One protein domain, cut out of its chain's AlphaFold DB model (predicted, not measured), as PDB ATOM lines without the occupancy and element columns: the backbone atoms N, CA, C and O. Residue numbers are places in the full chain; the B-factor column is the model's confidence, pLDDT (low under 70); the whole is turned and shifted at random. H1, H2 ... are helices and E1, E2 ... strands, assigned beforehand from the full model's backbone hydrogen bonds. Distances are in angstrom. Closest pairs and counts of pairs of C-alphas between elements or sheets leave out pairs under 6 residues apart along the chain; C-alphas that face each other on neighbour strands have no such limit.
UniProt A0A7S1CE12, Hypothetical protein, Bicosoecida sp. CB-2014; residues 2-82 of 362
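This is residues 2 to 82 of the 362 residues of the protein "Hypothetical protein" of Bicosoecida sp. CB-2014 (UniProt A0A7S1CE12). Two short parallel strands, E1 and E2, have H1 and H2 packed over one face. H4 packs on H2 and folds back from H3 as a helical hairpin, away from H1. The 81 printed residues run H1 E1 H2 E2 H3 H4, mostly helix, compact (radius of gyration of the C-alphas 12.5 A), spanning 39 by 27 by 19 A.

Start at parallel neighbours E1, residues 13 to 15, and E2, 38 to 40: N 14 and O 38, 2.8 A apart, are within hydrogen-bond range. With H2, residues 22 to 33, between them, they make a strand-helix-strand unit with a right-handed crossover. H1, residues 4 to 9, touches H2's residues 31 to 32 alone, closest C-alphas Ile 8 and Ala 32, 6.4 A. H4, residues 69 to 78, touches H2 at a steep 49 degrees, closest C-alphas Trp 25 and Ala 76, 5.1 A. Residues 60 to 65 alone of H3, 53 to 66, touch H4, closest C-alphas Ser 63 and Gly 71, 4.1 A. Every O i to N i+4 pair is within range in H2 and H3, 1 of 2 in H1, 5 of 6 in H4.

Find H1's start, C-alpha 4, at (43.084, 47.122, 17.438); H3 runs 20.0 A; H4 ends at C-alpha 78, (36.323, 29.298, 23.636).

The printed part has no cut; residues 41 to 52 form the long link; no printed residue is under 70 in pLDDT.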
ATOM      1  N   GLY A   2      42.579  46.618  10.740       80.06
ATOM      2  CA  GLY A   2      41.870  47.152  11.904       80.06
ATOM      3  C   GLY A   2      42.778  47.849  12.932       80.06
ATOM      4  O   GLY A   2      43.944  47.462  13.075       80.06
ATOM      5  N   PRO A   3      42.251  48.850  13.660       88.81
ATOM      6  CA  PRO A   3      43.015  49.721  14.552       88.81
ATOM      7  C   PRO A   3      43.310  49.097  15.927       88.81
ATOM      8  O   PRO A   3      43.874  49.774  16.780       88.81
ATOM      9  N   TYR A   4      42.976  47.816  16.147       92.75
ATOM     10  CA  TYR A   4      43.084  47.122  17.438       92.75
ATOM     11  C   TYR A   4      44.406  47.386  18.171       92.75
ATOM     12  O   TYR A   4      44.405  47.892  19.289       92.75
ATOM     13  N   ARG A   5      45.539  47.104  17.510       91.25
ATOM     14  CA  ARG A   5      46.876  47.236  18.111       91.25
ATOM     15  C   ARG A   5      47.186  48.666  18.548       91.25
ATOM     16  O   ARG A   5      47.861  48.853  19.551       91.25
ATOM     17  N   THR A   6      46.727  49.655  17.788       90.56
ATOM     18  CA  THR A   6      46.903  51.072  18.121       90.56
ATOM     19  C   THR A   6      46.016  51.432  19.306       90.56
ATOM     20  O   THR A   6      46.510  51.933  20.308       90.56
ATOM     21  N   LEU A   7      44.722  51.113  19.238       93.44
ATOM     22  CA  LEU A   7      43.753  51.505  20.260       93.44
ATOM     23  C   LEU A   7      44.050  50.878  21.628       93.44
ATOM     24  O   LEU A   7      44.051  51.591  22.629       93.44
ATOM     25  N   ILE A   8      44.360  49.578  21.680       96.12
ATOM     26  CA  ILE A   8      44.622  48.888  22.950       96.12
ATOM     27  C   ILE A   8      45.869  49.449  23.653       96.12
ATOM     28  O   ILE A   8      45.857  49.662  24.862       96.12
ATOM     29  N   ARG A   9      46.914  49.802  22.888       93.88
ATOM     30  CA  ARG A   9      48.141  50.438  23.404       93.88
ATOM     31  C   ARG A   9      47.911  51.851  23.937       93.88
ATOM     32  O   ARG A   9      48.672  52.305  24.782       93.88
ATOM     33  N   HIS A  10      46.871  52.527  23.457       93.25
ATOM     34  CA  HIS A  10      46.459  53.854  23.914       93.25
ATOM     35  C   HIS A  10      45.359  53.814  24.989       93.25
ATOM     36  O   HIS A  10      44.790  54.856  25.303       93.25
ATOM     37  N   GLY A  11      45.065  52.646  25.574       95.94
ATOM     38  CA  GLY A  11      44.151  52.539  26.715       95.94
ATOM     39  C   GLY A  11      42.671  52.443  26.345       95.94
ATOM     40  O   GLY A  11      41.815  52.736  27.173       95.94
ATOM     41  N   ALA A  12      42.340  52.075  25.106       95.56
ATOM     42  CA  ALA A  12      40.947  51.913  24.703       95.56
ATOM     43  C   ALA A  12      40.302  50.659  25.320       95.56
ATOM     44  O   ALA A  12      40.954  49.624  25.463       95.56
ATOM     45  N   ASN A  13      38.994  50.737  25.580       96.88
ATOM     46  CA  ASN A  13      38.144  49.575  25.842       96.88
ATOM     47  C   ASN A  13      37.658  49.011  24.502       96.88
ATOM     48  O   ASN A  13      36.985  49.711  23.741       96.88
ATOM     49  N   ILE A  14      38.023  47.771  24.190       97.25
ATOM     50  CA  ILE A  14      37.740  47.131  22.906       97.25
ATOM     51  C   ILE A  14      36.799  45.955  23.099       97.25
ATOM     52  O   ILE A  14      37.152  44.977  23.748       97.25
ATOM     53  N   ILE A  15      35.643  46.015  22.446       97.31
ATOM     54  CA  ILE A  15      34.758  44.867  22.250       97.31
ATOM     55  C   ILE A  15      35.155  44.224  20.923       97.31
ATOM     56  O   ILE A  15      34.907  44.794  19.858       97.31
ATOM     57  N   ALA A  16      35.849  43.087  20.975       95.62
ATOM     58  CA  ALA A  16      36.319  42.409  19.772       95.62
ATOM     59  C   ALA A  16      35.261  41.428  19.257       95.62
ATOM     60  O   ALA A  16      34.720  40.639  20.017       95.62
ATOM     61  N   VAL A  17      34.991  41.452  17.955       94.94
ATOM     62  CA  VAL A  17      34.106  40.496  17.280       94.94
ATOM     63  C   VAL A  17      34.913  39.900  16.137       94.94
ATOM     64  O   VAL A  17      35.223  40.598  15.171       94.94
ATOM     65  N   ASP A  18      35.305  38.639  16.281       94.31
ATOM     66  CA  ASP A  18      36.105  37.920  15.293       94.31
ATOM     67  C   ASP A  18      35.845  36.409  15.397       94.31
ATOM     68  O   ASP A  18      35.338  35.918  16.408       94.31
ATOM     69  N   ILE A  19      36.191  35.671  14.349       94.88
ATOM     70  CA  ILE A  19      35.921  34.235  14.228       94.88
ATOM     71  C   ILE A  19      36.659  33.405  15.295       94.88
ATOM     72  O   ILE A  19      37.722  33.813  15.777       94.88
ATOM     73  N   PRO A  20      36.150  32.211  15.657       95.06
ATOM     74  CA  PRO A  20      36.771  31.354  16.665       95.06
ATOM     75  C   PRO A  20      38.070  30.722  16.147       95.06
ATOM     76  O   PRO A  20      38.092  29.625  15.587       95.06
ATOM     77  N   ARG A  21      39.180  31.451  16.299       95.38
ATOM     78  CA  ARG A  21      40.541  31.003  15.976       95.38
ATOM     79  C   ARG A  21      41.442  31.177  17.192       95.38
ATOM     80  O   ARG A  21      41.951  32.271  17.423       95.38
ATOM     81  N   ASP A  22      41.677  30.085  17.917       94.94
ATOM     82  CA  ASP A  22      42.458  30.056  19.166       94.94
ATOM     83  C   ASP A  22      43.783  30.837  19.064       94.94
ATOM     84  O   ASP A  22      44.015  31.762  19.839       94.94
ATOM     85  N   GLY A  23      44.612  30.566  18.049       96.12
ATOM     86  CA  GLY A  23      45.906  31.243  17.893       96.12
ATOM     87  C   GLY A  23      45.806  32.766  17.729       96.12
ATOM     88  O   GLY A  23      46.640  33.500  18.255       96.12
ATOM     89  N   MET A  24      44.760  33.250  17.054       95.38
ATOM     90  CA  MET A  24      44.496  34.684  16.917       95.38
ATOM     91  C   MET A  24      44.046  35.280  18.253       95.38
ATOM     92  O   MET A  24      44.563  36.316  18.661       95.38
ATOM     93  N   TRP A  25      43.132  34.621  18.970       97.81
ATOM     94  CA  TRP A  25      42.664  35.099  20.272       97.81
ATOM     95  C   TRP A  25      43.772  35.119  21.324       97.81
ATOM     96  O   TRP A  25      43.869  36.097  22.061       97.81
ATOM     97  N   ARG A  26      44.680  34.133  21.331       97.44
ATOM     98  CA  ARG A  26      45.900  34.168  22.160       97.44
ATOM     99  C   ARG A  26      46.740  35.409  21.882       97.44
ATOM    100  O   ARG A  26      47.216  36.043  22.818       97.44
ATOM    101  N   GLU A  27      46.915  35.773  20.612       96.31
ATOM    102  CA  GLU A  27      47.666  36.968  20.217       96.31
ATOM    103  C   GLU A  27      46.984  38.260  20.694       96.31
ATOM    104  O   GLU A  27      47.654  39.150  21.223       96.31
ATOM    105  N   LEU A  28      45.659  38.364  20.532       97.06
ATOM    106  CA  LEU A  28      44.884  39.521  20.989       97.06
ATOM    107  C   LEU A  28      44.930  39.641  22.521       97.06
ATOM    108  O   LEU A  28      45.290  40.691  23.045       97.06
ATOM    109  N   ILE A  29      44.653  38.558  23.249       97.88
ATOM    110  CA  ILE A  29      44.688  38.538  24.718       97.88
ATOM    111  C   ILE A  29      46.086  38.902  25.224       97.88
ATOM    112  O   ILE A  29      46.220  39.806  26.048       97.88
ATOM    113  N   ALA A  30      47.141  38.294  24.671       97.25
ATOM    114  CA  ALA A  30      48.514  38.620  25.046       97.25
ATOM    115  C   ALA A  30      48.849  40.098  24.791       97.25
ATOM    116  O   ALA A  30      49.550  40.719  25.591       97.25
ATOM    117  N   LEU A  31      48.351  40.695  23.702       96.94
ATOM    118  CA  LEU A  31      48.557  42.120  23.461       96.94
ATOM    119  C   LEU A  31      47.814  42.986  24.483       96.94
ATOM    120  O   LEU A  31      48.393  43.964  24.956       96.94
ATOM    121  N   ALA A  32      46.577  42.631  24.835       97.56
ATOM    122  CA  ALA A  32      45.799  43.335  25.849       97.56
ATOM    123  C   ALA A  32      46.472  43.272  27.228       97.56
ATOM    124  O   ALA A  32      46.641  44.308  27.856       97.56
ATOM    125  N   ARG A  33      46.976  42.099  27.644       96.44
ATOM    126  CA  ARG A  33      47.743  41.926  28.896       96.44
ATOM    127  C   ARG A  33      48.961  42.845  28.997       96.44
ATOM    128  O   ARG A  33      49.326  43.264  30.088       96.44
ATOM    129  N   ASN A  34      49.589  43.146  27.861       96.81
ATOM    130  CA  ASN A  34      50.779  43.994  27.770       96.81
ATOM    131  C   ASN A  34      50.457  45.447  27.374       96.81
ATOM    132  O   ASN A  34      51.337  46.169  26.901       96.81
ATOM    133  N   SER A  35      49.200  45.870  27.504       97.56
ATOM    134  CA  SER A  35      48.732  47.200  27.118       97.56
ATOM    135  C   SER A  35      47.852  47.805  28.221       97.56
ATOM    136  O   SER A  35      47.296  47.071  29.029       97.56
ATOM    137  N   PRO A  36      47.686  49.138  28.266       97.62
ATOM    138  CA  PRO A  36      46.835  49.790  29.265       97.62
ATOM    139  C   PRO A  36      45.327  49.697  28.968       97.62
ATOM    140  O   PRO A  36      44.530  50.209  29.745       97.62
ATOM    141  N   GLY A  37      44.928  49.143  27.819       97.25
ATOM    142  CA  GLY A  37      43.526  49.022  27.418       97.25
ATOM    143  C   GLY A  37      42.876  47.710  27.856       97.25
ATOM    144  O   GLY A  37      43.553  46.745  28.205       97.25
ATOM    145  N   THR A  38      41.551  47.659  27.753       97.00
ATOM    146  CA  THR A  38      40.742  46.488  28.116       97.00
ATOM    147  C   THR A  38      40.209  45.801  26.865       97.00
ATOM    148  O   THR A  38      39.784  46.458  25.915       97.00
ATOM    149  N   LEU A  39      40.221  44.469  26.856       97.94
ATOM    150  CA  LEU A  39      39.651  43.646  25.793       97.94
ATOM    151  C   LEU A  39      38.458  42.856  26.342       97.94
ATOM    152  O   LEU A  39      38.626  42.038  27.241       97.94
ATOM    153  N   HIS A  40      37.281  43.065  25.760       97.38
ATOM    154  CA  HIS A  40      36.104  42.228  25.962       97.38
ATOM    155  C   HIS A  40      36.061  41.169  24.860       97.38
ATOM    156  O   HIS A  40      36.127  41.494  23.668       97.38
ATOM    157  N   VAL A  41      35.969  39.907  25.273       97.00
ATOM    158  CA  VAL A  41      36.085  38.734  24.403       97.00
ATOM    159  C   VAL A  41      34.746  37.994  24.375       97.00
ATOM    160  O   VAL A  41      34.260  37.609  25.440       97.00
ATOM    161  N   PRO A  42      34.137  37.766  23.200       96.12
ATOM    162  CA  PRO A  42      32.952  36.934  23.093       96.12
ATOM    163  C   PRO A  42      33.385  35.489  23.307       96.12
ATOM    164  O   PRO A  42      34.309  35.027  22.641       96.12
ATOM    165  N   CYS A  43      32.740  34.783  24.230       95.69
ATOM    166  CA  CYS A  43      33.055  33.390  24.524       95.69
ATOM    167  C   CYS A  43      31.828  32.523  24.258       95.69
ATOM    168  O   CYS A  43      30.744  32.800  24.768       95.69
ATOM    169  N   LEU A  44      32.002  31.479  23.451       92.19
ATOM    170  CA  LEU A  44      30.942  30.549  23.099       92.19
ATOM    171  C   LEU A  44      31.155  29.232  23.834       92.19
ATOM    172  O   LEU A  44      32.190  28.584  23.692       92.19
ATOM    173  N   LYS A  45      30.140  28.812  24.586       93.44
ATOM    174  CA  LYS A  45      30.146  27.522  25.265       93.44
ATOM    175  C   LYS A  45      30.157  26.368  24.252       93.44
ATOM    176  O   LYS A  45      29.242  26.289  23.423       93.44
ATOM    177  N   PRO A  46      31.147  25.456  24.309       92.69
ATOM    178  CA  PRO A  46      31.147  24.251  23.487       92.69
ATOM    179  C   PRO A  46      29.919  23.376  23.769       92.69
ATOM    180  O   PRO A  46      29.456  23.277  24.903       92.69
ATOM    181  N   LYS A  47      29.383  22.715  22.737       90.88
ATOM    182  CA  LYS A  47      28.164  21.890  22.867       90.88
ATOM    183  C   LYS A  47      28.344  20.671  23.777       90.88
ATOM    184  O   LYS A  47      27.364  20.157  24.303       90.88
ATOM    185  N   ASP A  48      29.568  20.180  23.897       93.88
ATOM    186  CA  ASP A  48      29.970  19.041  24.720       93.88
ATOM    187  C   ASP A  48      30.339  19.436  26.160       93.88
ATOM    188  O   ASP A  48      30.582  18.566  27.001       93.88
ATOM    189  N   ASP A  49      30.328  20.734  26.468       93.69
ATOM    190  CA  ASP A  49      30.545  21.240  27.811       93.69
ATOM    191  C   ASP A  49      29.329  20.966  28.707       93.69
ATOM    192  O   ASP A  49      28.217  21.434  28.455       93.69
ATOM    193  N   LYS A  50      29.553  20.196  29.775       96.06
ATOM    194  CA  LYS A  50      28.499  19.738  30.690       96.06
ATOM    195  C   LYS A  50      28.117  20.755  31.761       96.06
ATOM    196  O   LYS A  50      27.151  20.514  32.480       96.06
ATOM    197  N   ARG A  51      28.873  21.845  31.904       96.44
ATOM    198  CA  ARG A  51      28.538  22.922  32.841       96.44
ATOM    199  C   ARG A  51      27.186  23.520  32.475       96.44
ATOM    200  O   ARG A  51      26.791  23.503  31.314       96.44
ATOM    201  N   SER A  52      26.472  24.089  33.433       96.69
ATOM    202  CA  SER A  52      25.393  25.040  33.154       96.69
ATOM    203  C   SER A  52      25.951  26.314  32.502       96.69
ATOM    204  O   SER A  52      27.163  26.517  32.435       96.69
ATOM    205  N   ASP A  53      25.090  27.173  31.956       93.50
ATOM    206  CA  ASP A  53      25.547  28.428  31.337       93.50
ATOM    207  C   ASP A  53      26.189  29.368  32.369       93.50
ATOM    208  O   ASP A  53      27.211  29.985  32.079       93.50
ATOM    209  N   ALA A  54      25.664  29.393  33.599       95.75
ATOM    210  CA  ALA A  54      26.227  30.167  34.704       95.75
ATOM    211  C   ALA A  54      27.605  29.643  35.145       95.75
ATOM    212  O   ALA A  54      28.534  30.423  35.329       95.75
ATOM    213  N   GLU A  55      27.769  28.321  35.267       97.38
ATOM    214  CA  GLU A  55      29.061  27.709  35.616       97.38
ATOM    215  C   GLU A  55      30.110  27.899  34.512       97.38
ATOM    216  O   GLU A  55      31.294  28.068  34.799       97.38
ATOM    217  N   PHE A  56      29.694  27.870  33.242       97.25
ATOM    218  CA  PHE A  56      30.588  28.155  32.124       97.25
ATOM    219  C   PHE A  56      31.035  29.621  32.123       97.25
ATOM    220  O   PHE A  56      32.229  29.883  31.989       97.25
ATOM    221  N   ALA A  57      30.101  30.560  32.309       94.94
ATOM    222  CA  ALA A  57      30.416  31.982  32.403       94.94
ATOM    223  C   ALA A  57      31.399  32.260  33.550       94.94
ATOM    224  O   ALA A  57      32.458  32.837  33.308       94.94
ATOM    225  N   ALA A  58      31.119  31.738  34.751       96.81
ATOM    226  CA  ALA A  58      32.001  31.869  35.910       96.81
ATOM    227  C   ALA A  58      33.406  31.309  35.637       96.81
ATOM    228  O   ALA A  58      34.400  31.960  35.926       96.81
ATOM    229  N   PHE A  59      33.514  30.144  34.988       96.94
ATOM    230  CA  PHE A  59      34.817  29.598  34.607       96.94
ATOM    231  C   PHE A  59      35.609  30.511  33.666       96.94
ATOM    232  O   PHE A  59      36.826  30.638  33.820       96.94
ATOM    233  N   VAL A  60      34.956  31.089  32.654       96.94
ATOM    234  CA  VAL A  60      35.621  31.988  31.702       96.94
ATOM    235  C   VAL A  60      36.077  33.259  32.418       96.94
ATOM    236  O   VAL A  60      37.211  33.691  32.213       96.94
ATOM    237  N   GLU A  61      35.233  33.820  33.283       96.19
ATOM    238  CA  GLU A  61      35.547  34.999  34.093       96.19
ATOM    239  C   GLU A  61      36.705  34.735  35.061       96.19
ATOM    240  O   GLU A  61      37.668  35.501  35.070       96.19
ATOM    241  N   ASP A  62      36.683  33.619  35.790       97.69
ATOM    242  CA  ASP A  62      37.759  33.205  36.695       97.69
ATOM    243  C   ASP A  62      39.073  32.978  35.933       97.69
ATOM    244  O   ASP A  62      40.144  33.417  36.362       97.69
ATOM    245  N   SER A  63      39.001  32.348  34.755       97.25
ATOM    246  CA  SER A  63      40.161  32.135  33.880       97.25
ATOM    247  C   SER A  63      40.748  33.460  33.387       97.25
ATOM    248  O   SER A  63      41.970  33.631  33.363       97.25
ATOM    249  N   ALA A  64      39.897  34.425  33.031       95.62
ATOM    250  CA  ALA A  64      40.320  35.766  32.646       95.62
ATOM    251  C   ALA A  64      40.887  36.558  33.840       95.62
ATOM    252  O   ALA A  64      41.882  37.272  33.693       95.62
ATOM    253  N   ALA A  65      40.303  36.427  35.031       96.06
ATOM    254  CA  ALA A  65      40.742  37.122  36.237       96.06
ATOM    255  C   ALA A  65      42.089  36.600  36.762       96.06
ATOM    256  O   ALA A  65      42.887  37.385  37.274       96.06
ATOM    257  N   ALA A  66      42.380  35.307  36.576       95.50
ATOM    258  CA  ALA A  66      43.620  34.681  37.034       95.50
ATOM    259  C   ALA A  66      44.890  35.341  36.465       95.50
ATOM    260  O   ALA A  66      45.937  35.322  37.110       95.50
ATOM    261  N   GLY A  67      44.822  35.909  35.254       92.75
ATOM    262  CA  GLY A  67      45.967  36.586  34.633       92.75
ATOM    263  C   GLY A  67      47.151  35.666  34.317       92.75
ATOM    264  O   GLY A  67      48.274  36.143  34.152       92.75
ATOM    265  N   THR A  68      46.918  34.352  34.256       96.75
ATOM    266  CA  THR A  68      47.930  33.336  33.952       96.75
ATOM    267  C   THR A  68      47.890  32.937  32.479       96.75
ATOM    268  O   THR A  68      46.895  33.144  31.783       96.75
ATOM    269  N   LYS A  69      48.967  32.308  31.992       96.25
ATOM    270  CA  LYS A  69      49.017  31.794  30.614       96.25
ATOM    271  C   LYS A  69      47.970  30.706  30.378       96.25
ATOM    272  O   LYS A  69      47.432  30.604  29.282       96.25
ATOM    273  N   GLU A  70      47.697  29.897  31.396       97.31
ATOM    274  CA  GLU A  70      46.703  28.829  31.380       97.31
ATOM    275  C   GLU A  70      45.283  29.402  31.340       97.31
ATOM    276  O   GLU A  70      44.464  28.933  30.553       97.31
ATOM    277  N   GLY A  71      45.009  30.454  32.120       97.25
ATOM    278  CA  GLY A  71      43.736  31.173  32.083       97.25
ATOM    279  C   GLY A  71      43.494  31.842  30.729       97.25
ATOM    280  O   GLY A  71      42.453  31.633  30.107       97.25
ATOM    281  N   ASP A  72      44.495  32.549  30.201       97.44
ATOM    282  CA  ASP A  72      44.431  33.163  28.869       97.44
ATOM    283  C   ASP A  72      44.222  32.114  27.762       97.44
ATOM    284  O   ASP A  72      43.464  32.339  26.817       97.44
ATOM    285  N   ALA A  73      44.862  30.946  27.882       97.38
ATOM    286  CA  ALA A  73      44.668  29.815  26.980       97.38
ATOM    287  C   ALA A  73      43.248  29.240  27.055       97.38
ATOM    288  O   ALA A  73      42.683  28.892  26.017       97.38
ATOM    289  N   ALA A  74      42.682  29.141  28.260       96.62
ATOM    290  CA  ALA A  74      41.321  28.666  28.469       96.62
ATOM    291  C   ALA A  74      40.313  29.620  27.809       96.62
ATOM    292  O   ALA A  74      39.494  29.168  27.010       96.62
ATOM    293  N   VAL A  75      40.449  30.934  28.032       97.81
ATOM    294  CA  VAL A  75      39.613  31.959  27.380       97.81
ATOM    295  C   VAL A  75      39.761  31.895  25.859       97.81
ATOM    296  O   VAL A  75      38.763  31.809  25.149       97.81
ATOM    297  N   ALA A  76      40.993  31.871  25.337       97.75
ATOM    298  CA  ALA A  76      41.244  31.850  23.894       97.75
ATOM    299  C   ALA A  76      40.628  30.637  23.179       97.75
ATOM    300  O   ALA A  76      40.216  30.756  22.026       97.75
ATOM    301  N   SER A  77      40.546  29.487  23.854       96.50
ATOM    302  CA  SER A  77      40.026  28.252  23.255       96.50
ATOM    303  C   SER A  77      38.508  28.257  23.039       96.50
ATOM    304  O   SER A  77      38.015  27.526  22.182       96.50
ATOM    305  N   VAL A  78      37.778  29.106  23.770       96.75
ATOM    306  CA  VAL A  78      36.323  29.298  23.636       96.75
ATOM    307  C   VAL A  78      35.954  30.668  23.061       96.75
ATOM    308  O   VAL A  78      34.775  30.990  22.927       96.75
ATOM    309  N   ALA A  79      36.952  31.487  22.727       97.44
ATOM    310  CA  ALA A  79      36.760  32.834  22.217       97.44
ATOM    311  C   ALA A  79      36.333  32.852  20.743       97.44
ATOM    312  O   ALA A  79      36.812  32.073  19.915       97.44
ATOM    313  N   GLY A  80      35.490  33.822  20.404       96.62
ATOM    314  CA  GLY A  80      35.078  34.147  19.046       96.62
ATOM    315  C   GLY A  80      33.591  33.958  18.770       96.62
ATOM    316  O   GLY A  80      32.847  33.345  19.532       96.62
ATOM    317  N   CYS A  81      33.164  34.519  17.646       95.62
ATOM    318  CA  CYS A  81      31.802  34.454  17.135       95.62
ATOM    319  C   CYS A  81      31.790  34.635  15.609       95.62
ATOM    320  O   CYS A  81      32.736  35.150  15.014       95.62
ATOM    321  N   ASP A  82      30.720  34.195  14.954       94.75
ATOM    322  CA  ASP A  82      30.538  34.311  13.507       94.75
ATOM    323  C   ASP A  82      29.479  35.365  13.169       94.75
ATOM    324  O   ASP A  82      28.296  35.180  13.439       94.75
TER     325      ASP A  82